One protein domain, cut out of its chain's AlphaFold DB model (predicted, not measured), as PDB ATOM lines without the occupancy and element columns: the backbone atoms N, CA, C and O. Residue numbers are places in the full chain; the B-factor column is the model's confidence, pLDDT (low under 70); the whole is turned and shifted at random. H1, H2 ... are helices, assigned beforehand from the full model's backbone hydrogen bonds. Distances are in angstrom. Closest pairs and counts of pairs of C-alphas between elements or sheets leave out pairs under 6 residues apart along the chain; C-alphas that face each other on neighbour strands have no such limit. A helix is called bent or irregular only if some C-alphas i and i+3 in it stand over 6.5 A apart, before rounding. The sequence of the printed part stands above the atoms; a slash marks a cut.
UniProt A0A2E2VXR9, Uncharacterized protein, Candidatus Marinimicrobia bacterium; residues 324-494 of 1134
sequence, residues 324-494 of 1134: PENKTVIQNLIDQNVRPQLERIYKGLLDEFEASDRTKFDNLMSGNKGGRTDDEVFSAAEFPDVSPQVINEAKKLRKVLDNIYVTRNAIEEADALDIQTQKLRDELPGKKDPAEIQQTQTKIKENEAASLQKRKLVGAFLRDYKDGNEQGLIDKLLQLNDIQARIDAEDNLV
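Overview. This is residues 324 to 494 of the 1134 residues of an uncharacterized protein of Candidatus Marinimicrobia bacterium (UniProt A0A2E2VXR9). One very long helix, H4, is the spine of a rod; H5 folds back along its later part and H6 turns back again across it, a loose three-helix bundle in which each helix runs against the one before, up and down. Along the earlier part of H4 runs H1, with the short helices H2 and H3 packed near that end, while residues 488 to 494 stick out at the last printed end. The printed part has 171 residues with six named helices, H1 to H6 in chain order, and no named strand; its class is all helix. It is loose, with a radius of gyration of the C-alphas of 20.5 A, and spans 70 by 33 by 24 A.

Arrangement. Start with H1, residues 324 to 351, which has a kink of 29 degrees near residue 340. With residues 350 to 351 alone it only just touches H2, residues 355 to 365, with 3 pairs of C-alphas within 8 A; Leu 350 and Arg 358 have the closest C-alphas, 6.1 A apart, and the two form a helical hairpin. H3, residues 374 to 377, only just touches the hub H4, residues 388 to 430, with 3 pairs of C-alphas within 8 A, the closest being those of Asp 374 and Lys 395, 6.5 A. H1 touches H4 at a shallow tilt of 17 degrees, opposite ways, closest at the C-alphas of Leu 349 and Val 390, 6.6 A. Next, H4 and H5, residues 434 to 466, form a helical hairpin at a shallow tilt of 29 degrees; their closest C-alphas, of Ala 414 and Ser 451, are 4.3 A apart. H5 and H6, residues 470 to 493, form another at 21 degrees, closest at the C-alphas of Phe 461 and Leu 473, 5.6 A. H6 touches H4 with residues 477 to 481 alone, the same way at a steep tilt of 44 degrees. Every O i to N i+4 pair is within hydrogen-bond range in H5, against 20 of 24 in H1, 5 of 7 in H2, 37 of 39 in H4 and 19 of 20 in H6; H3 is too short for such a pair.

Along the chain. Find C-alpha 324 at (9.856, 60.937, 44.091), where H1 begins its 38.7 A. H2 measures 15.4 A and H3 4.9 A. H4 runs 62.9 A from C-alpha 388 at (28.902, 30.869, 19.213); it is irregular, but only just, with C-alphas 426 and 429 6.8 A apart. H5 spans 48.0 A, and H6 runs 35.6 A to C-alpha 493 at (-10.118, 50.621, 21.693).

Size, cuts and confidence. The two C-alphas farthest apart, of Asp 385 and Lys 432, are 70.2 A apart. The printed part has no cut and no long link. Mean pLDDT of the printed part is 83.9, and of H6 66; look for values under 70 at residues 324 to 325, 470 to 475 and 490 to 494, among others.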
ATOM      1  N   PRO A 324       8.782  60.487  44.972       69.19
ATOM      2  CA  PRO A 324       9.856  60.937  44.091       69.19
ATOM      3  C   PRO A 324      11.264  60.618  44.630       69.19
ATOM      4  O   PRO A 324      12.171  60.355  43.833       69.19
ATOM      5  N   GLU A 325      11.462  60.556  45.959       68.00
ATOM      6  CA  GLU A 325      12.734  60.097  46.534       68.00
ATOM      7  C   GLU A 325      12.974  58.606  46.260       68.00
ATOM      8  O   GLU A 325      14.039  58.260  45.754       68.00
ATOM      9  N   ASN A 326      11.992  57.729  46.507       74.88
ATOM     10  CA  ASN A 326      12.120  56.285  46.255       74.88
ATOM     11  C   ASN A 326      12.399  55.985  44.771       74.88
ATOM     12  O   ASN A 326      13.252  55.151  44.453       74.88
ATOM     13  N   LYS A 327      11.758  56.727  43.854       76.25
ATOM     14  CA  LYS A 327      12.081  56.698  42.418       76.25
ATOM     15  C   LYS A 327      13.535  57.095  42.151       76.25
ATOM     16  O   LYS A 327      14.244  56.380  41.443       76.25
ATOM     17  N   THR A 328      13.994  58.210  42.719       75.94
ATOM     18  CA  THR A 328      15.380  58.682  42.556       75.94
ATOM     19  C   THR A 328      16.388  57.670  43.106       75.94
ATOM     20  O   THR A 328      17.403  57.405  42.463       75.94
ATOM     21  N   VAL A 329      16.098  57.044  44.252       76.38
ATOM     22  CA  VAL A 329      16.921  55.978  44.839       76.38
ATOM     23  C   VAL A 329      17.015  54.780  43.896       76.38
ATOM     24  O   VAL A 329      18.123  54.343  43.605       76.38
ATOM     25  N   ILE A 330      15.904  54.283  43.343       76.38
ATOM     26  CA  ILE A 330      15.937  53.153  42.399       76.38
ATOM     27  C   ILE A 330      16.646  53.502  41.091       76.38
ATOM     28  O   ILE A 330      17.453  52.703  40.616       76.38
ATOM     29  N   GLN A 331      16.416  54.691  40.530       78.19
ATOM     30  CA  GLN A 331      17.115  55.119  39.319       78.19
ATOM     31  C   GLN A 331      18.631  55.206  39.565       78.19
ATOM     32  O   GLN A 331      19.411  54.684  38.772       78.19
ATOM     33  N   ASN A 332      19.046  55.755  40.713       77.44
ATOM     34  CA  ASN A 332      20.445  55.771  41.137       77.44
ATOM     35  C   ASN A 332      21.000  54.355  41.358       77.44
ATOM     36  O   ASN A 332      22.116  54.081  40.934       77.44
ATOM     37  N   LEU A 333      20.244  53.433  41.961       74.50
ATOM     38  CA  LEU A 333      20.671  52.039  42.135       74.50
ATOM     39  C   LEU A 333      20.875  51.334  40.785       74.50
ATOM     40  O   LEU A 333      21.863  50.616  40.620       74.50
ATOM     41  N   ILE A 334      19.997  51.572  39.806       77.25
ATOM     42  CA  ILE A 334      20.148  51.070  38.434       77.25
ATOM     43  C   ILE A 334      21.400  51.674  37.780       77.25
ATOM     44  O   ILE A 334      22.245  50.942  37.262       77.25
ATOM     45  N   ASP A 335      21.569  52.995  37.840       77.69
ATOM     46  CA  ASP A 335      22.664  53.685  37.153       77.69
ATOM     47  C   ASP A 335      24.039  53.524  37.830       77.69
ATOM     48  O   ASP A 335      25.056  53.572  37.140       77.69
ATOM     49  N   GLN A 336      24.097  53.275  39.144       76.62
ATOM     50  CA  GLN A 336      25.347  53.069  39.893       76.62
ATOM     51  C   GLN A 336      25.759  51.595  39.997       76.62
ATOM     52  O   GLN A 336      26.949  51.295  39.911       76.62
ATOM     53  N   ASN A 337      24.812  50.663  40.162       74.12
ATOM     54  CA  ASN A 337      25.141  49.252  40.401       74.12
ATOM     55  C   ASN A 337      24.929  48.371  39.170       74.12
ATOM     56  O   ASN A 337      25.777  47.524  38.881       74.12
ATOM     57  N   VAL A 338      23.829  48.571  38.436       74.88
ATOM     58  CA  VAL A 338      23.459  47.719  37.297       74.88
ATOM     59  C   VAL A 338      24.230  48.134  36.045       74.88
ATOM     60  O   VAL A 338      24.957  47.328  35.459       74.88
ATOM     61  N   ARG A 339      24.136  49.413  35.659       77.00
ATOM     62  CA  ARG A 339      24.756  49.948  34.437       77.00
ATOM     63  C   ARG A 339      26.276  49.693  34.371       77.00
ATOM     64  O   ARG A 339      26.701  49.128  33.365       77.00
ATOM     65  N   PRO A 340      27.107  49.953  35.406       76.88
ATOM     66  CA  PRO A 340      28.559  49.756  35.300       76.88
ATOM     67  C   PRO A 340      28.998  48.284  35.345       76.88
ATOM     68  O   PRO A 340      30.146  47.955  35.032       76.88
ATOM     69  N   GLN A 341      28.121  47.362  35.757       72.38
ATOM     70  CA  GLN A 341      28.351  45.926  35.571       72.38
ATOM     71  C   GLN A 341      28.097  45.531  34.116       72.38
ATOM     72  O   GLN A 341      28.933  44.861  33.509       72.38
ATOM     73  N   LEU A 342      27.003  46.016  33.529       73.88
ATOM     74  CA  LEU A 342      26.668  45.741  32.135       73.88
ATOM     75  C   LEU A 342      27.641  46.394  31.161       73.88
ATOM     76  O   LEU A 342      28.021  45.741  30.202       73.88
ATOM     77  N   GLU A 343      28.132  47.604  31.426       77.12
ATOM     78  CA  GLU A 343      29.193  48.237  30.629       77.12
ATOM     79  C   GLU A 343      30.511  47.443  30.673       77.12
ATOM     80  O   GLU A 343      31.228  47.374  29.674       77.12
ATOM     81  N   ARG A 344      30.822  46.771  31.794       78.19
ATOM     82  CA  ARG A 344      31.984  45.871  31.888       78.19
ATOM     83  C   ARG A 344      31.786  44.581  31.093       78.19
ATOM     84  O   ARG A 344      32.699  44.194  30.369       78.19
ATOM     85  N   ILE A 345      30.616  43.946  31.190       76.19
ATOM     86  CA  ILE A 345      30.281  42.752  30.391       76.19
ATOM     87  C   ILE A 345      30.248  43.119  28.900       76.19
ATOM     88  O   ILE A 345      30.822  42.412  28.078       76.19
ATOM     89  N   TYR A 346      29.655  44.266  28.566       84.38
ATOM     90  CA  TYR A 346      29.605  44.836  27.223       84.38
ATOM     91  C   TYR A 346      30.992  45.023  26.631       84.38
ATOM     92  O   TYR A 346      31.257  44.536  25.538       84.38
ATOM     93  N   LYS A 347      31.888  45.695  27.361       85.25
ATOM     94  CA  LYS A 347      33.255  45.934  26.906       85.25
ATOM     95  C   LYS A 347      34.039  44.629  26.762       85.25
ATOM     96  O   LYS A 347      34.725  44.461  25.764       85.25
ATOM     97  N   GLY A 348      33.890  43.701  27.711       84.69
ATOM     98  CA  GLY A 348      34.500  42.373  27.629       84.69
ATOM     99  C   GLY A 348      34.053  41.603  26.385       84.69
ATOM    100  O   GLY A 348      34.894  41.057  25.684       84.69
ATOM    101  N   LEU A 349      32.755  41.627  26.060       85.12
ATOM    102  CA  LEU A 349      32.247  41.047  24.815       85.12
ATOM    103  C   LEU A 349      32.759  41.804  23.588       85.12
ATOM    104  O   LEU A 349      33.236  41.161  22.667       85.12
ATOM    105  N   LEU A 350      32.708  43.140  23.576       88.06
ATOM    106  CA  LEU A 350      33.177  43.982  22.466       88.06
ATOM    107  C   LEU A 350      34.659  43.744  22.138       88.06
ATOM    108  O   LEU A 350      35.050  43.834  20.974       88.06
ATOM    109  N   ASP A 351      35.479  43.435  23.144       89.44
ATOM    110  CA  ASP A 351      36.896  43.144  22.949       89.44
ATOM    111  C   ASP A 351      37.156  41.789  22.252       89.44
ATOM    112  O   ASP A 351      38.190  41.654  21.599       89.44
ATOM    113  N   GLU A 352      36.195  40.855  22.270       90.81
ATOM    114  CA  GLU A 352      36.201  39.593  21.498       90.81
ATOM    115  C   GLU A 352      35.784  39.776  20.018       90.81
ATOM    116  O   GLU A 352      35.887  38.837  19.229       90.81
ATOM    117  N   PHE A 353      35.305  40.962  19.610       91.00
ATOM    118  CA  PHE A 353      34.999  41.262  18.203       91.00
ATOM    119  C   PHE A 353      36.201  41.901  17.500       91.00
ATOM    120  O   PHE A 353      36.865  42.801  18.030       91.00
ATOM    121  N   GLU A 354      36.427  41.501  16.250       91.12
ATOM    122  CA  GLU A 354      37.370  42.167  15.349       91.12
ATOM    123  C   GLU A 354      36.962  43.618  15.061       91.12
ATOM    124  O   GLU A 354      35.788  43.988  15.131       91.12
ATOM    125  N   ALA A 355      37.927  44.471  14.711       88.31
ATOM    126  CA  ALA A 355      37.688  45.915  14.579       88.31
ATOM    127  C   ALA A 355      36.625  46.284  13.518       88.31
ATOM    128  O   ALA A 355      35.937  47.299  13.667       88.31
ATOM    129  N   SER A 356      36.460  45.464  12.472       86.50
ATOM    130  CA  SER A 356      35.376  45.585  11.483       86.50
ATOM    131  C   SER A 356      33.994  45.350  12.096       86.50
ATOM    132  O   SER A 356      33.031  46.046  11.765       86.50
ATOM    133  N   ASP A 357      33.916  44.401  13.023       91.94
ATOM    134  CA  ASP A 357      32.674  43.858  13.553       91.94
ATOM    135  C   ASP A 357      32.244  44.586  14.826       91.94
ATOM    136  O   ASP A 357      31.046  44.705  15.066       91.94
ATOM    137  N   ARG A 358      33.172  45.197  15.576       91.94
ATOM    138  CA  ARG A 358      32.869  46.081  16.721       91.94
ATOM    139  C   ARG A 358      31.851  47.167  16.375       91.94
ATOM    140  O   ARG A 358      30.874  47.346  17.089       91.94
ATOM    141  N   THR A 359      32.014  47.843  15.233       89.81
ATOM    142  CA  THR A 359      31.061  48.886  14.796       89.81
ATOM    143  C   THR A 359      29.684  48.295  14.478       89.81
ATOM    144  O   THR A 359      28.653  48.926  14.708       89.81
ATOM    145  N   LYS A 360      29.639  47.076  13.936       92.44
ATOM    146  CA  LYS A 360      28.394  46.364  13.640       92.44
ATOM    147  C   LYS A 360      27.707  45.930  14.937       92.44
ATOM    148  O   LYS A 360      26.523  46.198  15.109       92.44
ATOM    149  N   PHE A 361      28.465  45.360  15.868       91.56
ATOM    150  CA  PHE A 361      28.032  44.993  17.210       91.56
ATOM    151  C   PHE A 361      27.471  46.192  17.985       91.56
ATOM    152  O   PHE A 361      26.332  46.121  18.437       91.56
ATOM    153  N   ASP A 362      28.185  47.322  18.034       90.12
ATOM    154  CA  ASP A 362      27.730  48.571  18.668       90.12
ATOM    155  C   ASP A 362      26.368  49.044  18.121       90.12
ATOM    156  O   ASP A 362      25.443  49.360  18.874       90.12
ATOM    157  N   ASN A 363      26.196  49.062  16.795       87.12
ATOM    158  CA  ASN A 363      24.929  49.463  16.170       87.12
ATOM    159  C   ASN A 363      23.769  48.512  16.525       87.12
ATOM    160  O   ASN A 363      22.635  48.949  16.727       87.12
ATOM    161  N   LEU A 364      24.046  47.215  16.639       89.62
ATOM    162  CA  LEU A 364      23.054  46.203  17.003       89.62
ATOM    163  C   LEU A 364      22.768  46.181  18.516       89.62
ATOM    164  O   LEU A 364      21.649  45.882  18.931       89.62
ATOM    165  N   MET A 365      23.731  46.583  19.346       86.50
ATOM    166  CA  MET A 365      23.602  46.722  20.798       86.50
ATOM    167  C   MET A 365      23.034  48.079  21.245       86.50
ATOM    168  O   MET A 365      22.427  48.167  22.309       86.50
ATOM    169  N   SER A 366      23.050  49.101  20.387       82.44
ATOM    170  CA  SER A 366      22.318  50.368  20.589       82.44
ATOM    171  C   SER A 366      20.835  50.332  20.178       82.44
ATOM    172  O   SER A 366      20.109  51.289  20.428       82.44
ATOM    173  N   GLY A 367      20.350  49.225  19.604       82.31
ATOM    174  CA  GLY A 367      18.920  48.986  19.347       82.31
ATOM    175  C   GLY A 367      18.495  49.117  17.890       82.31
ATOM    176  O   GLY A 367      17.335  48.863  17.569       82.31
ATOM    177  N   ASN A 368      19.416  49.437  16.981       80.19
ATOM    178  CA  ASN A 368      19.116  49.521  15.557       80.19
ATOM    179  C   ASN A 368      19.079  48.125  14.902       80.19
ATOM    180  O   ASN A 368      19.935  47.767  14.095       80.19
ATOM    181  N   LYS A 369      18.074  47.316  15.264       79.94
ATOM    182  CA  LYS A 369      17.894  45.943  14.753       79.94
ATOM    183  C   LYS A 369      17.394  45.905  13.294       79.94
ATOM    184  O   LYS A 369      17.501  44.875  12.627       79.94
ATOM    185  N   GLY A 370      16.863  47.020  12.778       85.69
ATOM    186  CA  GLY A 370      16.335  47.127  11.409       85.69
ATOM    187  C   GLY A 370      15.083  46.278  11.152       85.69
ATOM    188  O   GLY A 370      14.899  45.791  10.042       85.69
ATOM    189  N   GLY A 371      14.261  46.047  12.183       86.38
ATOM    190  CA  GLY A 371      13.080  45.171  12.123       86.38
ATOM    191  C   GLY A 371      13.370  43.672  12.286       86.38
ATOM    192  O   GLY A 371      12.442  42.875  12.225       86.38
ATOM    193  N   ARG A 372      14.633  43.288  12.504       88.12
ATOM    194  CA  ARG A 372      15.061  41.894  12.696       88.12
ATOM    195  C   ARG A 372      15.059  41.492  14.172       88.12
ATOM    196  O   ARG A 372      15.217  42.333  15.057       88.12
ATOM    197  N   THR A 373      14.914  40.200  14.427       88.62
ATOM    198  CA  THR A 373      14.976  39.584  15.759       88.62
ATOM    199  C   THR A 373      16.413  39.477  16.277       88.62
ATOM    200  O   THR A 373      17.366  39.465  15.499       88.62
ATOM    201  N   ASP A 374      16.593  39.326  17.594       85.25
ATOM    202  CA  ASP A 374      17.927  39.110  18.181       85.25
ATOM    203  C   ASP A 374      18.600  37.820  17.691       85.25
ATOM    204  O   ASP A 374      19.827  37.741  17.653       85.25
ATOM    205  N   ASP A 375      17.821  36.818  17.276       89.25
ATOM    206  CA  ASP A 375      18.364  35.573  16.736       89.25
ATOM    207  C   ASP A 375      18.907  35.714  15.311       89.25
ATOM    208  O   ASP A 375      19.912  35.078  14.991       89.25
ATOM    209  N   GLU A 376      18.307  36.578  14.489       89.62
ATOM    210  CA  GLU A 376      18.820  36.943  13.162       89.62
ATOM    211  C   GLU A 376      20.029  37.883  13.274       89.62
ATOM    212  O   GLU A 376      21.047  37.683  12.608       89.62
ATOM    213  N   VAL A 377      19.914  38.891  14.143       90.62
ATOM    214  CA  VAL A 377      20.894  39.964  14.355       90.62
ATOM    215  C   VAL A 377      22.198  39.448  14.962       90.62
ATOM    216  O   VAL A 377      23.277  39.778  14.474       90.62
ATOM    217  N   PHE A 378      22.110  38.621  16.004       91.56
ATOM    218  CA  PHE A 378      23.258  37.968  16.629       91.56
ATOM    219  C   PHE A 378      23.343  36.525  16.121       91.56
ATOM    220  O   PHE A 378      23.183  35.561  16.866       91.56
ATOM    221  N   SER A 379      23.552  36.355  14.818       92.00
ATOM    222  CA  SER A 379      23.735  35.040  14.198       92.00
ATOM    223  C   SER A 379      25.191  34.814  13.788       92.00
ATOM    224  O   SER A 379      25.922  35.755  13.488       92.00
ATOM    225  N   ALA A 380      25.606  33.548  13.695       89.38
ATOM    226  CA  ALA A 380      26.914  33.183  13.141       89.38
ATOM    227  C   ALA A 380      27.055  33.534  11.641       89.38
ATOM    228  O   ALA A 380      28.152  33.492  11.102       89.38
ATOM    229  N   ALA A 381      25.958  33.879  10.954       92.06
ATOM    230  CA  ALA A 381      26.005  34.426   9.599       92.06
ATOM    231  C   ALA A 381      26.344  35.929   9.593       92.06
ATOM    232  O   ALA A 381      26.988  36.410   8.666       92.06
ATOM    233  N   GLU A 382      25.925  36.667  10.626       93.12
ATOM    234  CA  GLU A 382      26.258  38.083  10.798       93.12
ATOM    235  C   GLU A 382      27.656  38.290  11.399       93.12
ATOM    236  O   GLU A 382      28.292  39.298  11.099       93.12
ATOM    237  N   PHE A 383      28.144  37.344  12.204       95.12
ATOM    238  CA  PHE A 383      29.453  37.395  12.861       95.12
ATOM    239  C   PHE A 383      30.199  36.057  12.689       95.12
ATOM    240  O   PHE A 383      30.250  35.260  13.629       95.12
ATOM    241  N   PRO A 384      30.729  35.758  11.487       91.75
ATOM    242  CA  PRO A 384      31.288  34.440  11.160       91.75
ATOM    243  C   PRO A 384      32.577  34.104  11.918       91.75
ATOM    244  O   PRO A 384      32.833  32.930  12.182       91.75
ATOM    245  N   ASP A 385      33.359  35.118  12.290       92.50
ATOM    246  CA  ASP A 385      34.645  34.958  12.977       92.50
ATOM    247  C   ASP A 385      34.510  34.960  14.516       92.50
ATOM    248  O   ASP A 385      35.486  34.753  15.236       92.50
ATOM    249  N   VAL A 386      33.293  35.151  15.041       92.00
ATOM    250  CA  VAL A 386      33.007  35.250  16.480       92.00
ATOM    251  C   VAL A 386      32.459  33.927  17.009       92.00
ATOM    252  O   VAL A 386      31.602  33.287  16.398       92.00
ATOM    253  N   SER A 387      32.932  33.496  18.183       94.81
ATOM    254  CA  SER A 387      32.514  32.203  18.734       94.81
ATOM    255  C   SER A 387      31.003  32.160  19.051       94.81
ATOM    256  O   SER A 387      30.447  33.135  19.570       94.81
ATOM    257  N   PRO A 388      30.316  31.014  18.852       91.12
ATOM    258  CA  PRO A 388      28.902  30.869  19.213       91.12
ATOM    259  C   PRO A 388      28.599  31.136  20.697       91.12
ATOM    260  O   PRO A 388      27.465  31.452  21.049       91.12
ATOM    261  N   GLN A 389      29.603  31.011  21.571       89.81
ATOM    262  CA  GLN A 389      29.490  31.355  22.989       89.81
ATOM    263  C   GLN A 389      29.384  32.873  23.175       89.81
ATOM    264  O   GLN A 389      28.410  33.329  23.765       89.81
ATOM    265  N   VAL A 390      30.300  33.653  22.590       88.69
ATOM    266  CA  VAL A 390      30.262  35.130  22.618       88.69
ATOM    267  C   VAL A 390      28.971  35.662  21.986       88.69
ATOM    268  O   VAL A 390      28.343  36.561  22.539       88.69
ATOM    269  N   ILE A 391      28.505  35.054  20.888       90.38
ATOM    270  CA  ILE A 391      27.218  35.393  20.256       90.38
ATOM    271  C   ILE A 391      26.028  35.147  21.206       90.38
ATOM    272  O   ILE A 391      25.119  35.974  21.290       90.38
ATOM    273  N   ASN A 392      26.018  34.039  21.953       87.69
ATOM    274  CA  ASN A 392      24.955  33.759  22.925       87.69
ATOM    275  C   ASN A 392      25.012  34.685  24.152       87.69
ATOM    276  O   ASN A 392      23.963  35.137  24.613       87.69
ATOM    277  N   GLU A 393      26.202  35.015  24.657       83.62
ATOM    278  CA  GLU A 393      26.355  35.997  25.738       83.62
ATOM    279  C   GLU A 393      25.946  37.410  25.286       83.62
ATOM    280  O   GLU A 393      25.274  38.123  26.031       83.62
ATOM    281  N   ALA A 394      26.218  37.782  24.032       85.69
ATOM    282  CA  ALA A 394      25.709  39.014  23.436       85.69
ATOM    283  C   ALA A 394      24.174  39.061  23.385       85.69
ATOM    284  O   ALA A 394      23.591  40.073  23.768       85.69
ATOM    285  N   LYS A 395      23.502  37.967  22.995       90.00
ATOM    286  CA  LYS A 395      22.027  37.875  23.044       90.00
ATOM    287  C   LYS A 395      21.480  38.040  24.458       90.00
ATOM    288  O   LYS A 395      20.475  38.724  24.641       90.00
ATOM    289  N   LYS A 396      22.113  37.418  25.458       85.31
ATOM    290  CA  LYS A 396      21.725  37.589  26.866       85.31
ATOM    291  C   LYS A 396      21.890  39.044  27.299       85.31
ATOM    292  O   LYS A 396      20.938  39.627  27.808       85.31
ATOM    293  N   LEU A 397      23.052  39.647  27.040       84.00
ATOM    294  CA  LEU A 397      23.322  41.039  27.396       84.00
ATOM    295  C   LEU A 397      22.357  42.003  26.693       84.00
ATOM    296  O   LEU A 397      21.824  42.901  27.341       84.00
ATOM    297  N   ARG A 398      22.073  41.790  25.400       86.12
ATOM    298  CA  ARG A 398      21.063  42.541  24.639       86.12
ATOM    299  C   ARG A 398      19.709  42.496  25.333       86.12
ATOM    300  O   ARG A 398      19.128  43.550  25.566       86.12
ATOM    301  N   LYS A 399      19.240  41.296  25.702       83.56
ATOM    302  CA  LYS A 399      17.980  41.123  26.435       83.56
ATOM    303  C   LYS A 399      18.011  41.868  27.766       83.56
ATOM    304  O   LYS A 399      17.073  42.593  28.049       83.56
ATOM    305  N   VAL A 400      19.087  41.776  28.550       79.19
ATOM    306  CA  VAL A 400      19.213  42.518  29.821       79.19
ATOM    307  C   VAL A 400      19.179  44.043  29.615       79.19
ATOM    308  O   VAL A 400      18.550  44.743  30.406       79.19
ATOM    309  N   LEU A 401      19.787  44.569  28.546       80.69
ATOM    310  CA  LEU A 401      19.742  45.999  28.208       80.69
ATOM    311  C   LEU A 401      18.350  46.456  27.745       80.69
ATOM    312  O   LEU A 401      17.853  47.467  28.241       80.69
ATOM    313  N   ASP A 402      17.706  45.702  26.846       80.31
ATOM    314  CA  ASP A 402      16.311  45.931  26.430       80.31
ATOM    315  C   ASP A 402      15.375  45.916  27.646       80.31
ATOM    316  O   ASP A 402      14.512  46.774  27.808       80.31
ATOM    317  N   ASN A 403      15.612  44.985  28.562       76.12
ATOM    318  CA  ASN A 403      14.836  44.831  29.776       76.12
ATOM    319  C   ASN A 403      15.007  45.984  30.771       76.12
ATOM    320  O   ASN A 403      14.029  46.387  31.382       76.12
ATOM    321  N   ILE A 404      16.205  46.555  30.934       80.19
ATOM    322  CA  ILE A 404      16.399  47.739  31.794       80.19
ATOM    323  C   ILE A 404      15.686  48.962  31.226       80.19
ATOM    324  O   ILE A 404      15.153  49.767  31.988       80.19
ATOM    325  N   TYR A 405      15.636  49.081  29.898       81.56
ATOM    326  CA  TYR A 405      14.825  50.094  29.236       81.56
ATOM    327  C   TYR A 405      13.328  49.883  29.531       81.56
ATOM    328  O   TYR A 405      12.661  50.822  29.953       81.56
ATOM    329  N   VAL A 406      12.822  48.645  29.443       81.31
ATOM    330  CA  VAL A 406      11.434  48.308  29.827       81.31
ATOM    331  C   VAL A 406      11.161  48.567  31.317       81.31
ATOM    332  O   VAL A 406      10.146  49.172  31.643       81.31
ATOM    333  N   THR A 407      12.063  48.192  32.231       81.56
ATOM    334  CA  THR A 407      11.926  48.467  33.675       81.56
ATOM    335  C   THR A 407      11.865  49.966  33.956       81.56
ATOM    336  O   THR A 407      11.044  50.402  34.757       81.56
ATOM    337  N   ARG A 408      12.701  50.773  33.288       85.81
ATOM    338  CA  ARG A 408      12.670  52.235  33.415       85.81
ATOM    339  C   ARG A 408      11.350  52.813  32.903       85.81
ATOM    340  O   ARG A 408      10.733  53.607  33.608       85.81
ATOM    341  N   ASN A 409      10.904  52.393  31.721       87.25
ATOM    342  CA  ASN A 409       9.637  52.849  31.157       87.25
ATOM    343  C   ASN A 409       8.462  52.462  32.065       87.25
ATOM    344  O   ASN A 409       7.617  53.303  32.326       87.25
ATOM    345  N   ALA A 410       8.465  51.266  32.660       85.81
ATOM    346  CA  ALA A 410       7.431  50.840  33.604       85.81
ATOM    347  C   ALA A 410       7.339  51.722  34.867       85.81
ATOM    348  O   ALA A 410       6.257  51.828  35.446       85.81
ATOM    349  N   ILE A 411       8.433  52.375  35.285       88.00
ATOM    350  CA  ILE A 411       8.413  53.405  36.339       88.00
ATOM    351  C   ILE A 411       7.771  54.694  35.802       88.00
ATOM    352  O   ILE A 411       6.860  55.230  36.425       88.00
ATOM    353  N   GLU A 412       8.216  55.178  34.639       88.31
ATOM    354  CA  GLU A 412       7.700  56.410  34.016       88.31
ATOM    355  C   GLU A 412       6.200  56.291  33.632       88.31
ATOM    356  O   GLU A 412       5.446  57.255  33.749       88.31
ATOM    357  N   GLU A 413       5.742  55.095  33.257       88.50
ATOM    358  CA  GLU A 413       4.346  54.744  32.961       88.50
ATOM    359  C   GLU A 413       3.484  54.606  34.224       88.50
ATOM    360  O   GLU A 413       2.319  54.997  34.205       88.50
ATOM    361  N   ALA A 414       4.032  54.070  35.323       88.12
ATOM    362  CA  ALA A 414       3.330  54.048  36.608       88.12
ATOM    363  C   ALA A 414       3.052  55.483  37.085       88.12
ATOM    364  O   ALA A 414       1.898  55.818  37.348       88.12
ATOM    365  N   ASP A 415       4.066  56.356  37.052       88.44
ATOM    366  CA  ASP A 415       3.908  57.778  37.383       88.44
ATOM    367  C   ASP A 415       2.873  58.471  36.476       88.44
ATOM    368  O   ASP A 415       2.079  59.294  36.938       88.44
ATOM    369  N   ALA A 416       2.852  58.150  35.176       91.12
ATOM    370  CA  ALA A 416       1.869  58.699  34.241       91.12
ATOM    371  C   ALA A 416       0.430  58.284  34.601       91.12
ATOM    372  O   ALA A 416      -0.477  59.125  34.568       91.12
ATOM    373  N   LEU A 417       0.230  57.022  35.003       92.62
ATOM    374  CA  LEU A 417      -1.049  56.518  35.508       92.62
ATOM    375  C   LEU A 417      -1.454  57.221  36.809       92.62
ATOM    376  O   LEU A 417      -2.618  57.594  36.938       92.62
ATOM    377  N   ASP A 418      -0.519  57.477  37.729       91.31
ATOM    378  CA  ASP A 418      -0.788  58.200  38.981       91.31
ATOM    379  C   ASP A 418      -1.176  59.666  38.737       91.31
ATOM    380  O   ASP A 418      -2.127  60.176  39.331       91.31
ATOM    381  N   ILE A 419      -0.487  60.345  37.813       92.62
ATOM    382  CA  ILE A 419      -0.818  61.712  37.385       92.62
ATOM    383  C   ILE A 419      -2.216  61.751  36.753       92.62
ATOM    384  O   ILE A 419      -2.976  62.696  36.980       92.62
ATOM    385  N   GLN A 420      -2.582  60.738  35.965       94.12
ATOM    386  CA  GLN A 420      -3.925  60.618  35.399       94.12
ATOM    387  C   GLN A 420      -4.972  60.313  36.483       94.12
ATOM    388  O   GLN A 420      -6.030  60.941  36.481       94.12
ATOM    389  N   THR A 421      -4.669  59.441  37.448       95.19
ATOM    390  CA  THR A 421      -5.508  59.179  38.629       95.19
ATOM    391  C   THR A 421      -5.779  60.460  39.406       95.19
ATOM    392  O   THR A 421      -6.929  60.730  39.749       95.19
ATOM    393  N   GLN A 422      -4.754  61.280  39.656       94.50
ATOM    394  CA  GLN A 422      -4.932  62.533  40.383       94.50
ATOM    395  C   GLN A 422      -5.808  63.519  39.602       94.50
ATOM    396  O   GLN A 422      -6.757  64.044  40.171       94.50
ATOM    397  N   LYS A 423      -5.606  63.673  38.285       95.88
ATOM    398  CA  LYS A 423      -6.503  64.486  37.438       95.88
ATOM    399  C   LYS A 423      -7.956  64.008  37.496       95.88
ATOM    400  O   LYS A 423      -8.861  64.820  37.646       95.88
ATOM    401  N   LEU A 424      -8.191  62.695  37.431       96.50
ATOM    402  CA  LEU A 424      -9.535  62.118  37.548       96.50
ATOM    403  C   LEU A 424     -10.156  62.369  38.935       96.50
ATOM    404  O   LEU A 424     -11.363  62.596  39.027       96.50
ATOM    405  N   ARG A 425      -9.350  62.356  40.007       96.44
ATOM    406  CA  ARG A 425      -9.781  62.729  41.366       96.44
ATOM    407  C   ARG A 425     -10.112  64.221  41.469       96.44
ATOM    408  O   ARG A 425     -11.123  64.549  42.081       96.44
ATOM    409  N   ASP A 426      -9.326  65.094  40.844       96.00
ATOM    410  CA  ASP A 426      -9.542  66.549  40.829       96.00
ATOM    411  C   ASP A 426     -10.782  66.945  39.996       96.00
ATOM    412  O   ASP A 426     -11.481  67.902  40.324       96.00
ATOM    413  N   GLU A 427     -11.103  66.183  38.943       96.50
ATOM    414  CA  GLU A 427     -12.333  66.340  38.151       96.50
ATOM    415  C   GLU A 427     -13.593  65.833  38.876       96.50
ATOM    416  O   GLU A 427     -14.699  66.315  38.605       96.50
ATOM    417  N   LEU A 428     -13.457  64.864  39.790       97.38
ATOM    418  CA  LEU A 428     -14.585  64.163  40.413       97.38
ATOM    419  C   LEU A 428     -15.578  65.094  41.151       97.38
ATOM    420  O   LEU A 428     -16.780  64.904  40.963       97.38
ATOM    421  N   PRO A 429     -15.163  66.132  41.912       96.50
ATOM    422  CA  PRO A 429     -16.086  67.097  42.526       96.50
ATOM    423  C   PRO A 429     -16.882  67.947  41.522       96.50
ATOM    424  O   PRO A 429     -17.929  68.492  41.873       96.50
ATOM    425  N   GLY A 430     -16.404  68.087  40.280       94.62
ATOM    426  CA  GLY A 430     -17.097  68.818  39.215       94.62
ATOM    427  C   GLY A 430     -18.195  68.006  38.515       94.62
ATOM    428  O   GLY A 430     -19.064  68.578  37.849       94.62
ATOM    429  N   LYS A 431     -18.175  66.678  38.671       96.19
ATOM    430  CA  LYS A 431     -19.098  65.732  38.031       96.19
ATOM    431  C   LYS A 431     -20.452  65.742  38.748       96.19
ATOM    432  O   LYS A 431     -20.521  65.589  39.963       96.19
ATOM    433  N   LYS A 432     -21.545  65.917  37.993       96.19
ATOM    434  CA  LYS A 432     -22.922  65.970  38.536       96.19
ATOM    435  C   LYS A 432     -23.801  64.781  38.156       96.19
ATOM    436  O   LYS A 432     -24.786  64.531  38.842       96.19
ATOM    437  N   ASP A 433     -23.475  64.079  37.075       97.12
ATOM    438  CA  ASP A 433     -24.185  62.868  36.663       97.12
ATOM    439  C   ASP A 433     -23.644  61.661  37.461       97.12
ATOM    440  O   ASP A 433     -22.439  61.393  37.387       97.12
ATOM    441  N   PRO A 434     -24.486  60.915  38.206       94.88
ATOM    442  CA  PRO A 434     -24.077  59.694  38.898       94.88
ATOM    443  C   PRO A 434     -23.379  58.663  38.000       94.88
ATOM    444  O   PRO A 434     -22.467  57.984  38.469       94.88
ATOM    445  N   ALA A 435     -23.757  58.560  36.721       95.31
ATOM    446  CA  ALA A 435     -23.125  57.642  35.776       95.31
ATOM    447  C   ALA A 435     -21.692  58.079  35.431       95.31
ATOM    448  O   ALA A 435     -20.784  57.249  35.406       95.31
ATOM    449  N   GLU A 436     -21.460  59.382  35.238       95.38
ATOM    450  CA  GLU A 436     -20.107  59.909  35.023       95.38
ATOM    451  C   GLU A 436     -19.243  59.810  36.289       95.38
ATOM    452  O   GLU A 436     -18.066  59.477  36.189       95.38
ATOM    453  N   ILE A 437     -19.816  60.051  37.477       95.75
ATOM    454  CA  ILE A 437     -19.130  59.856  38.768       95.75
ATOM    455  C   ILE A 437     -18.673  58.397  38.893       95.75
ATOM    456  O   ILE A 437     -17.504  58.145  39.187       95.75
ATOM    457  N   GLN A 438     -19.565  57.439  38.626       95.62
ATOM    458  CA  GLN A 438     -19.243  56.015  38.685       95.62
ATOM    459  C   GLN A 438     -18.172  55.632  37.653       95.62
ATOM    460  O   GLN A 438     -17.231  54.920  37.994       95.62
ATOM    461  N   GLN A 439     -18.255  56.144  36.420       96.31
ATOM    462  CA  GLN A 439     -17.249  55.880  35.387       96.31
ATOM    463  C   GLN A 439     -15.868  56.448  35.755       96.31
ATOM    464  O   GLN A 439     -14.864  55.754  35.600       96.31
ATOM    465  N   THR A 440     -15.798  57.680  36.271       95.19
ATOM    466  CA  THR A 440     -14.538  58.283  36.739       95.19
ATOM    467  C   THR A 440     -13.959  57.502  37.927       95.19
ATOM    468  O   THR A 440     -12.758  57.246  37.951       95.19
ATOM    469  N   GLN A 441     -14.791  57.048  38.872       96.50
ATOM    470  CA  GLN A 441     -14.351  56.201  39.992       96.50
ATOM    471  C   GLN A 441     -13.828  54.828  39.548       96.50
ATOM    472  O   GLN A 441     -12.876  54.328  40.147       96.50
ATOM    473  N   THR A 442     -14.411  54.219  38.513       96.50
ATOM    474  CA  THR A 442     -13.891  52.974  37.927       96.50
ATOM    475  C   THR A 442     -12.505  53.199  37.318       96.50
ATOM    476  O   THR A 442     -11.571  52.500  37.704       96.50
ATOM    477  N   LYS A 443     -12.330  54.246  36.497       95.06
ATOM    478  CA  LYS A 443     -11.029  54.587  35.892       95.06
ATOM    479  C   LYS A 443      -9.935  54.888  36.918       95.06
ATOM    480  O   LYS A 443      -8.796  54.479  36.739       95.06
ATOM    481  N   ILE A 444     -10.281  55.563  38.017       95.56
ATOM    482  CA  ILE A 444      -9.368  55.790  39.151       95.56
ATOM    483  C   ILE A 444      -8.835  54.451  39.689       95.56
ATOM    484  O   ILE A 444      -7.628  54.290  39.837       95.56
ATOM    485  N   LYS A 445      -9.714  53.464  39.916       95.06
ATOM    486  CA  LYS A 445      -9.322  52.137  40.420       95.06
ATOM    487  C   LYS A 445      -8.513  51.326  39.407       95.06
ATOM    488  O   LYS A 445      -7.586  50.627  39.804       95.06
ATOM    489  N   GLU A 446      -8.858  51.410  38.124       94.56
ATOM    490  CA  GLU A 446      -8.131  50.747  37.031       94.56
ATOM    491  C   GLU A 446      -6.693  51.280  36.934       94.56
ATOM    492  O   GLU A 446      -5.740  50.498  36.977       94.56
ATOM    493  N   ASN A 447      -6.521  52.605  36.933       94.12
ATOM    494  CA  ASN A 447      -5.204  53.241  36.926       94.12
ATOM    495  C   ASN A 447      -4.381  52.930  38.187       94.12
ATOM    496  O   ASN A 447      -3.193  52.625  38.080       94.12
ATOM    497  N   GLU A 448      -4.991  52.981  39.377       92.44
ATOM    498  CA  GLU A 448      -4.333  52.617  40.643       92.44
ATOM    499  C   GLU A 448      -3.849  51.158  40.632       92.44
ATOM    500  O   GLU A 448      -2.720  50.873  41.038       92.44
ATOM    501  N   ALA A 449      -4.667  50.232  40.120       92.00
ATOM    502  CA  ALA A 449      -4.302  48.825  39.991       92.00
ATOM    503  C   ALA A 449      -3.159  48.611  38.983       92.00
ATOM    504  O   ALA A 449      -2.209  47.885  39.288       92.00
ATOM    505  N   ALA A 450      -3.210  49.266  37.818       89.81
ATOM    506  CA  ALA A 450      -2.177  49.175  36.787       89.81
ATOM    507  C   ALA A 450      -0.833  49.776  37.247       89.81
ATOM    508  O   ALA A 450       0.215  49.146  37.076       89.81
ATOM    509  N   SER A 451      -0.860  50.943  37.905       90.75
ATOM    510  CA  SER A 451       0.316  51.578  38.520       90.75
ATOM    511  C   SER A 451       0.942  50.659  39.576       90.75
ATOM    512  O   SER A 451       2.129  50.321  39.497       90.75
ATOM    513  N   LEU A 452       0.135  50.139  40.512       90.56
ATOM    514  CA  LEU A 452       0.595  49.197  41.538       90.56
ATOM    515  C   LEU A 452       1.174  47.907  40.937       90.56
ATOM    516  O   LEU A 452       2.177  47.396  41.441       90.56
ATOM    517  N   GLN A 453       0.576  47.379  39.865       90.56
ATOM    518  CA  GLN A 453       1.074  46.182  39.192       90.56
ATOM    519  C   GLN A 453       2.444  46.429  38.548       90.56
ATOM    520  O   GLN A 453       3.355  45.633  38.778       90.56
ATOM    521  N   LYS A 454       2.632  47.542  37.819       90.56
ATOM    522  CA  LYS A 454       3.939  47.928  37.253       90.56
ATOM    523  C   LYS A 454       5.001  48.078  38.350       90.56
ATOM    524  O   LYS A 454       6.060  47.460  38.255       90.56
ATOM    525  N   ARG A 455       4.698  48.804  39.434       87.50
ATOM    526  CA  ARG A 455       5.615  49.024  40.575       87.50
ATOM    527  C   ARG A 455       6.048  47.720  41.251       87.50
ATOM    528  O   ARG A 455       7.246  47.491  41.417       87.50
ATOM    529  N   LYS A 456       5.094  46.835  41.577       89.75
ATOM    530  CA  LYS A 456       5.371  45.496  42.136       89.75
ATOM    531  C   LYS A 456       6.285  44.672  41.239       89.75
ATOM    532  O   LYS A 456       7.087  43.887  41.731       89.75
ATOM    533  N   LEU A 457       6.162  44.828  39.925       85.81
ATOM    534  CA  LEU A 457       6.929  44.034  38.978       85.81
ATOM    535  C   LEU A 457       8.341  44.597  38.754       85.81
ATOM    536  O   LEU A 457       9.294  43.822  38.685       85.81
ATOM    537  N   VAL A 458       8.502  45.924  38.788       87.06
ATOM    538  CA  VAL A 458       9.810  46.600  38.888       87.06
ATOM    539  C   VAL A 458      10.545  46.196  40.172       87.06
ATOM    540  O   VAL A 458      11.699  45.774  40.107       87.06
ATOM    541  N   GLY A 459       9.899  46.257  41.340       86.69
ATOM    542  CA  GLY A 459      10.534  45.853  42.598       86.69
ATOM    543  C   GLY A 459      10.849  44.351  42.652       86.69
ATOM    544  O   GLY A 459      11.927  43.943  43.093       86.69
ATOM    545  N   ALA A 460       9.985  43.507  42.081       85.56
ATOM    546  CA  ALA A 460      10.258  42.086  41.926       85.56
ATOM    547  C   ALA A 460      11.423  41.797  40.957       85.56
ATOM    548  O   ALA A 460      12.163  40.840  41.198       85.56
ATOM    549  N   PHE A 461      11.615  42.599  39.901       85.44
ATOM    550  CA  PHE A 461      12.801  42.559  39.031       85.44
ATOM    551  C   PHE A 461      14.066  42.958  39.806       85.44
ATOM    552  O   PHE A 461      15.074  42.256  39.736       85.44
ATOM    553  N   LEU A 462      14.011  44.023  40.613       83.88
ATOM    554  CA  LEU A 462      15.145  44.474  41.429       83.88
ATOM    555  C   LEU A 462      15.565  43.430  42.480       83.88
ATOM    556  O   LEU A 462      16.762  43.256  42.712       83.88
ATOM    557  N   ARG A 463      14.614  42.686  43.062       85.44
ATOM    558  CA  ARG A 463      14.916  41.535  43.934       85.44
ATOM    559  C   ARG A 463      15.632  40.406  43.194       85.44
ATOM    560  O   ARG A 463      16.679  39.968  43.656       85.44
ATOM    561  N   ASP A 464      15.142  39.985  42.028       81.69
ATOM    562  CA  ASP A 464      15.817  38.925  41.261       81.69
ATOM    563  C   ASP A 464      17.195  39.363  40.749       81.69
ATOM    564  O   ASP A 464      18.101  38.536  40.658       81.69
ATOM    565  N   TYR A 465      17.378  40.659  40.469       80.25
ATOM    566  CA  TYR A 465      18.682  41.220  40.127       80.25
ATOM    567  C   TYR A 465      19.659  41.094  41.301       80.25
ATOM    568  O   TYR A 465      20.765  40.585  41.122       80.25
ATOM    569  N   LYS A 466      19.233  41.501  42.508       82.50
ATOM    570  CA  LYS A 466      20.018  41.360  43.743       82.50
ATOM    571  C   LYS A 466      20.393  39.901  44.018       82.50
ATOM    572  O   LYS A 466      21.544  39.620  44.342       82.50
ATOM    573  N   ASP A 467      19.440  38.985  43.862       80.81
ATOM    574  CA  ASP A 467      19.627  37.559  44.150       80.81
ATOM    575  C   ASP A 467      20.426  36.811  43.059       80.81
ATOM    576  O   ASP A 467      20.720  35.622  43.212       80.81
ATOM    577  N   GLY A 468      20.783  37.473  41.948       78.38
ATOM    578  CA  GLY A 468      21.453  36.847  40.802       78.38
ATOM    579  C   GLY A 468      20.573  35.833  40.056       78.38
ATOM    580  O   GLY A 468      21.079  34.920  39.404       78.38
ATOM    581  N   ASN A 469      19.250  35.960  40.170       79.62
ATOM    582  CA  ASN A 469      18.270  35.044  39.599       79.62
ATOM    583  C   ASN A 469      17.975  35.397  38.128       79.62
ATOM    584  O   ASN A 469      16.926  35.953  37.803       79.62
ATOM    585  N   GLU A 470      18.906  35.053  37.232       67.38
ATOM    586  CA  GLU A 470      18.815  35.343  35.788       67.38
ATOM    587  C   GLU A 470      17.493  34.889  35.142       67.38
ATOM    588  O   GLU A 470      16.960  35.591  34.283       67.38
ATOM    589  N   GLN A 471      16.934  33.745  35.556       65.81
ATOM    590  CA  GLN A 471      15.670  33.253  34.999       65.81
ATOM    591  C   GLN A 471      14.465  34.032  35.539       65.81
ATOM    592  O   GLN A 471      13.596  34.412  34.761       65.81
ATOM    593  N   GLY A 472      14.428  34.320  36.845       67.25
ATOM    594  CA  GLY A 472      13.343  35.108  37.436       67.25
ATOM    595  C   GLY A 472      13.272  36.530  36.873       67.25
ATOM    596  O   GLY A 472      12.176  37.019  36.593       67.25
ATOM    597  N   LEU A 473      14.436  37.139  36.591       68.31
ATOM    598  CA  LEU A 473      14.526  38.369  35.803       68.31
ATOM    599  C   LEU A 473      13.751  38.212  34.490       68.31
ATOM    600  O   LEU A 473      12.780  38.931  34.266       68.31
ATOM    601  N   ILE A 474      14.140  37.251  33.645       61.84
ATOM    602  CA  ILE A 474      13.521  37.012  32.330       61.84
ATOM    603  C   ILE A 474      12.003  36.792  32.447       61.84
ATOM    604  O   ILE A 474      11.241  37.407  31.699       61.84
ATOM    605  N   ASP A 475      11.554  35.975  33.401       67.56
ATOM    606  CA  ASP A 475      10.139  35.626  33.584       67.56
ATOM    607  C   ASP A 475       9.281  36.833  34.003       67.56
ATOM    608  O   ASP A 475       8.130  36.965  33.578       67.56
ATOM    609  N   LYS A 476       9.831  37.737  34.822       77.38
ATOM    610  CA  LYS A 476       9.179  38.996  35.217       77.38
ATOM    611  C   LYS A 476       9.159  39.999  34.063       77.38
ATOM    612  O   LYS A 476       8.166  40.684  33.844       77.38
ATOM    613  N   LEU A 477      10.214  40.052  33.265       64.38
ATOM    614  CA  LEU A 477      10.326  41.005  32.157       64.38
ATOM    615  C   LEU A 477       9.332  40.704  31.025       64.38
ATOM    616  O   LEU A 477       8.759  41.630  30.453       64.38
ATOM    617  N   LEU A 478       9.028  39.424  30.784       68.00
ATOM    618  CA  LEU A 478       7.910  39.027  29.921       68.00
ATOM    619  C   LEU A 478       6.561  39.546  30.452       68.00
ATOM    620  O   LEU A 478       5.749  40.038  29.673       68.00
ATOM    621  N   GLN A 479       6.350  39.531  31.772       72.50
ATOM    622  CA  GLN A 479       5.125  40.054  32.387       72.50
ATOM    623  C   GLN A 479       5.011  41.586  32.294       72.50
ATOM    624  O   GLN A 479       3.902  42.072  32.090       72.50
ATOM    625  N   LEU A 480       6.110  42.360  32.380       70.81
ATOM    626  CA  LEU A 480       6.065  43.811  32.088       70.81
ATOM    627  C   LEU A 480       5.555  44.069  30.665       70.81
ATOM    628  O   LEU A 480       4.688  44.918  30.460       70.81
ATOM    629  N   ASN A 481       6.078  43.318  29.695       69.38
ATOM    630  CA  ASN A 481       5.732  43.482  28.287       69.38
ATOM    631  C   ASN A 481       4.271  43.081  27.998       69.38
ATOM    632  O   ASN A 481       3.571  43.789  27.277       69.38
ATOM    633  N   ASP A 482       3.778  42.006  28.623       71.75
ATOM    634  CA  ASP A 482       2.368  41.593  28.542       71.75
ATOM    635  C   ASP A 482       1.409  42.610  29.188       71.75
ATOM    636  O   ASP A 482       0.293  42.792  28.700       71.75
ATOM    637  N   ILE A 483       1.816  43.281  30.274       71.00
ATOM    638  CA  ILE A 483       1.042  44.382  30.874       71.00
ATOM    639  C   ILE A 483       0.990  45.567  29.909       71.00
ATOM    640  O   ILE A 483      -0.088  46.121  29.693       71.00
ATOM    641  N   GLN A 484       2.120  45.940  29.301       68.12
ATOM    642  CA  GLN A 484       2.152  47.073  28.380       68.12
ATOM    643  C   GLN A 484       1.302  46.822  27.131       68.12
ATOM    644  O   GLN A 484       0.480  47.662  26.778       68.12
ATOM    645  N   ALA A 485       1.390  45.628  26.542       70.00
ATOM    646  CA  ALA A 485       0.576  45.250  25.388       70.00
ATOM    647  C   ALA A 485      -0.943  45.281  25.665       70.00
ATOM    648  O   ALA A 485      -1.727  45.472  24.736       70.00
ATOM    649  N   ARG A 486      -1.376  45.105  26.925       70.62
ATOM    650  CA  ARG A 486      -2.788  45.258  27.325       70.62
ATOM    651  C   ARG A 486      -3.204  46.724  27.404       70.62
ATOM    652  O   ARG A 486      -4.239  47.066  26.847       70.62
ATOM    653  N   ILE A 487      -2.383  47.572  28.023       64.19
ATOM    654  CA  ILE A 487      -2.630  49.021  28.118       64.19
ATOM    655  C   ILE A 487      -2.689  49.636  26.713       64.19
ATOM    656  O   ILE A 487      -3.659  50.310  26.375       64.19
ATOM    657  N   ASP A 488      -1.719  49.307  25.853       68.62
ATOM    658  CA  ASP A 488      -1.698  49.758  24.458       68.62
ATOM    659  C   ASP A 488      -2.950  49.291  23.686       68.62
ATOM    660  O   ASP A 488      -3.457  50.008  22.822       68.62
ATOM    661  N   ALA A 489      -3.478  48.096  23.973       71.06
ATOM    662  CA  ALA A 489      -4.702  47.596  23.346       71.06
ATOM    663  C   ALA A 489      -5.969  48.318  23.847       71.06
ATOM    664  O   ALA A 489      -6.877  48.567  23.050       71.06
ATOM    665  N   GLU A 490      -6.027  48.677  25.130       64.44
ATOM    666  CA  GLU A 490      -7.143  49.416  25.732       64.44
ATOM    667  C   GLU A 490      -7.201  50.869  25.235       64.44
ATOM    668  O   GLU A 490      -8.267  51.311  24.803       64.44
ATOM    669  N   ASP A 491      -6.067  51.574  25.152       52.59
ATOM    670  CA  ASP A 491      -6.006  52.925  24.569       52.59
ATOM    671  C   ASP A 491      -6.429  52.934  23.084       52.59
ATOM    672  O   ASP A 491      -7.137  53.839  22.628       52.59
ATOM    673  N   ASN A 492      -6.075  51.893  22.321       48.84
ATOM    674  CA  ASN A 492      -6.488  51.758  20.920       48.84
ATOM    675  C   ASN A 492      -7.988  51.441  20.738       48.84
ATOM    676  O   ASN A 492      -8.549  51.736  19.678       48.84
ATOM    677  N   LEU A 493      -8.674  50.893  21.750       44.44
ATOM    678  CA  LEU A 493     -10.118  50.621  21.693       44.44
ATOM    679  C   LEU A 493     -10.979  51.894  21.809       44.44
ATOM    680  O   LEU A 493     -12.124  51.899  21.355       44.44
ATOM    681  N   VAL A 494     -10.435  52.997  22.335       45.03
ATOM    682  CA  VAL A 494     -11.179  54.250  22.595       45.03
ATOM    683  C   VAL A 494     -11.538  55.033  21.312       45.03
ATOM    684  O   VAL A 494     -12.382  55.929  21.349       45.03
TER     685      VAL A 494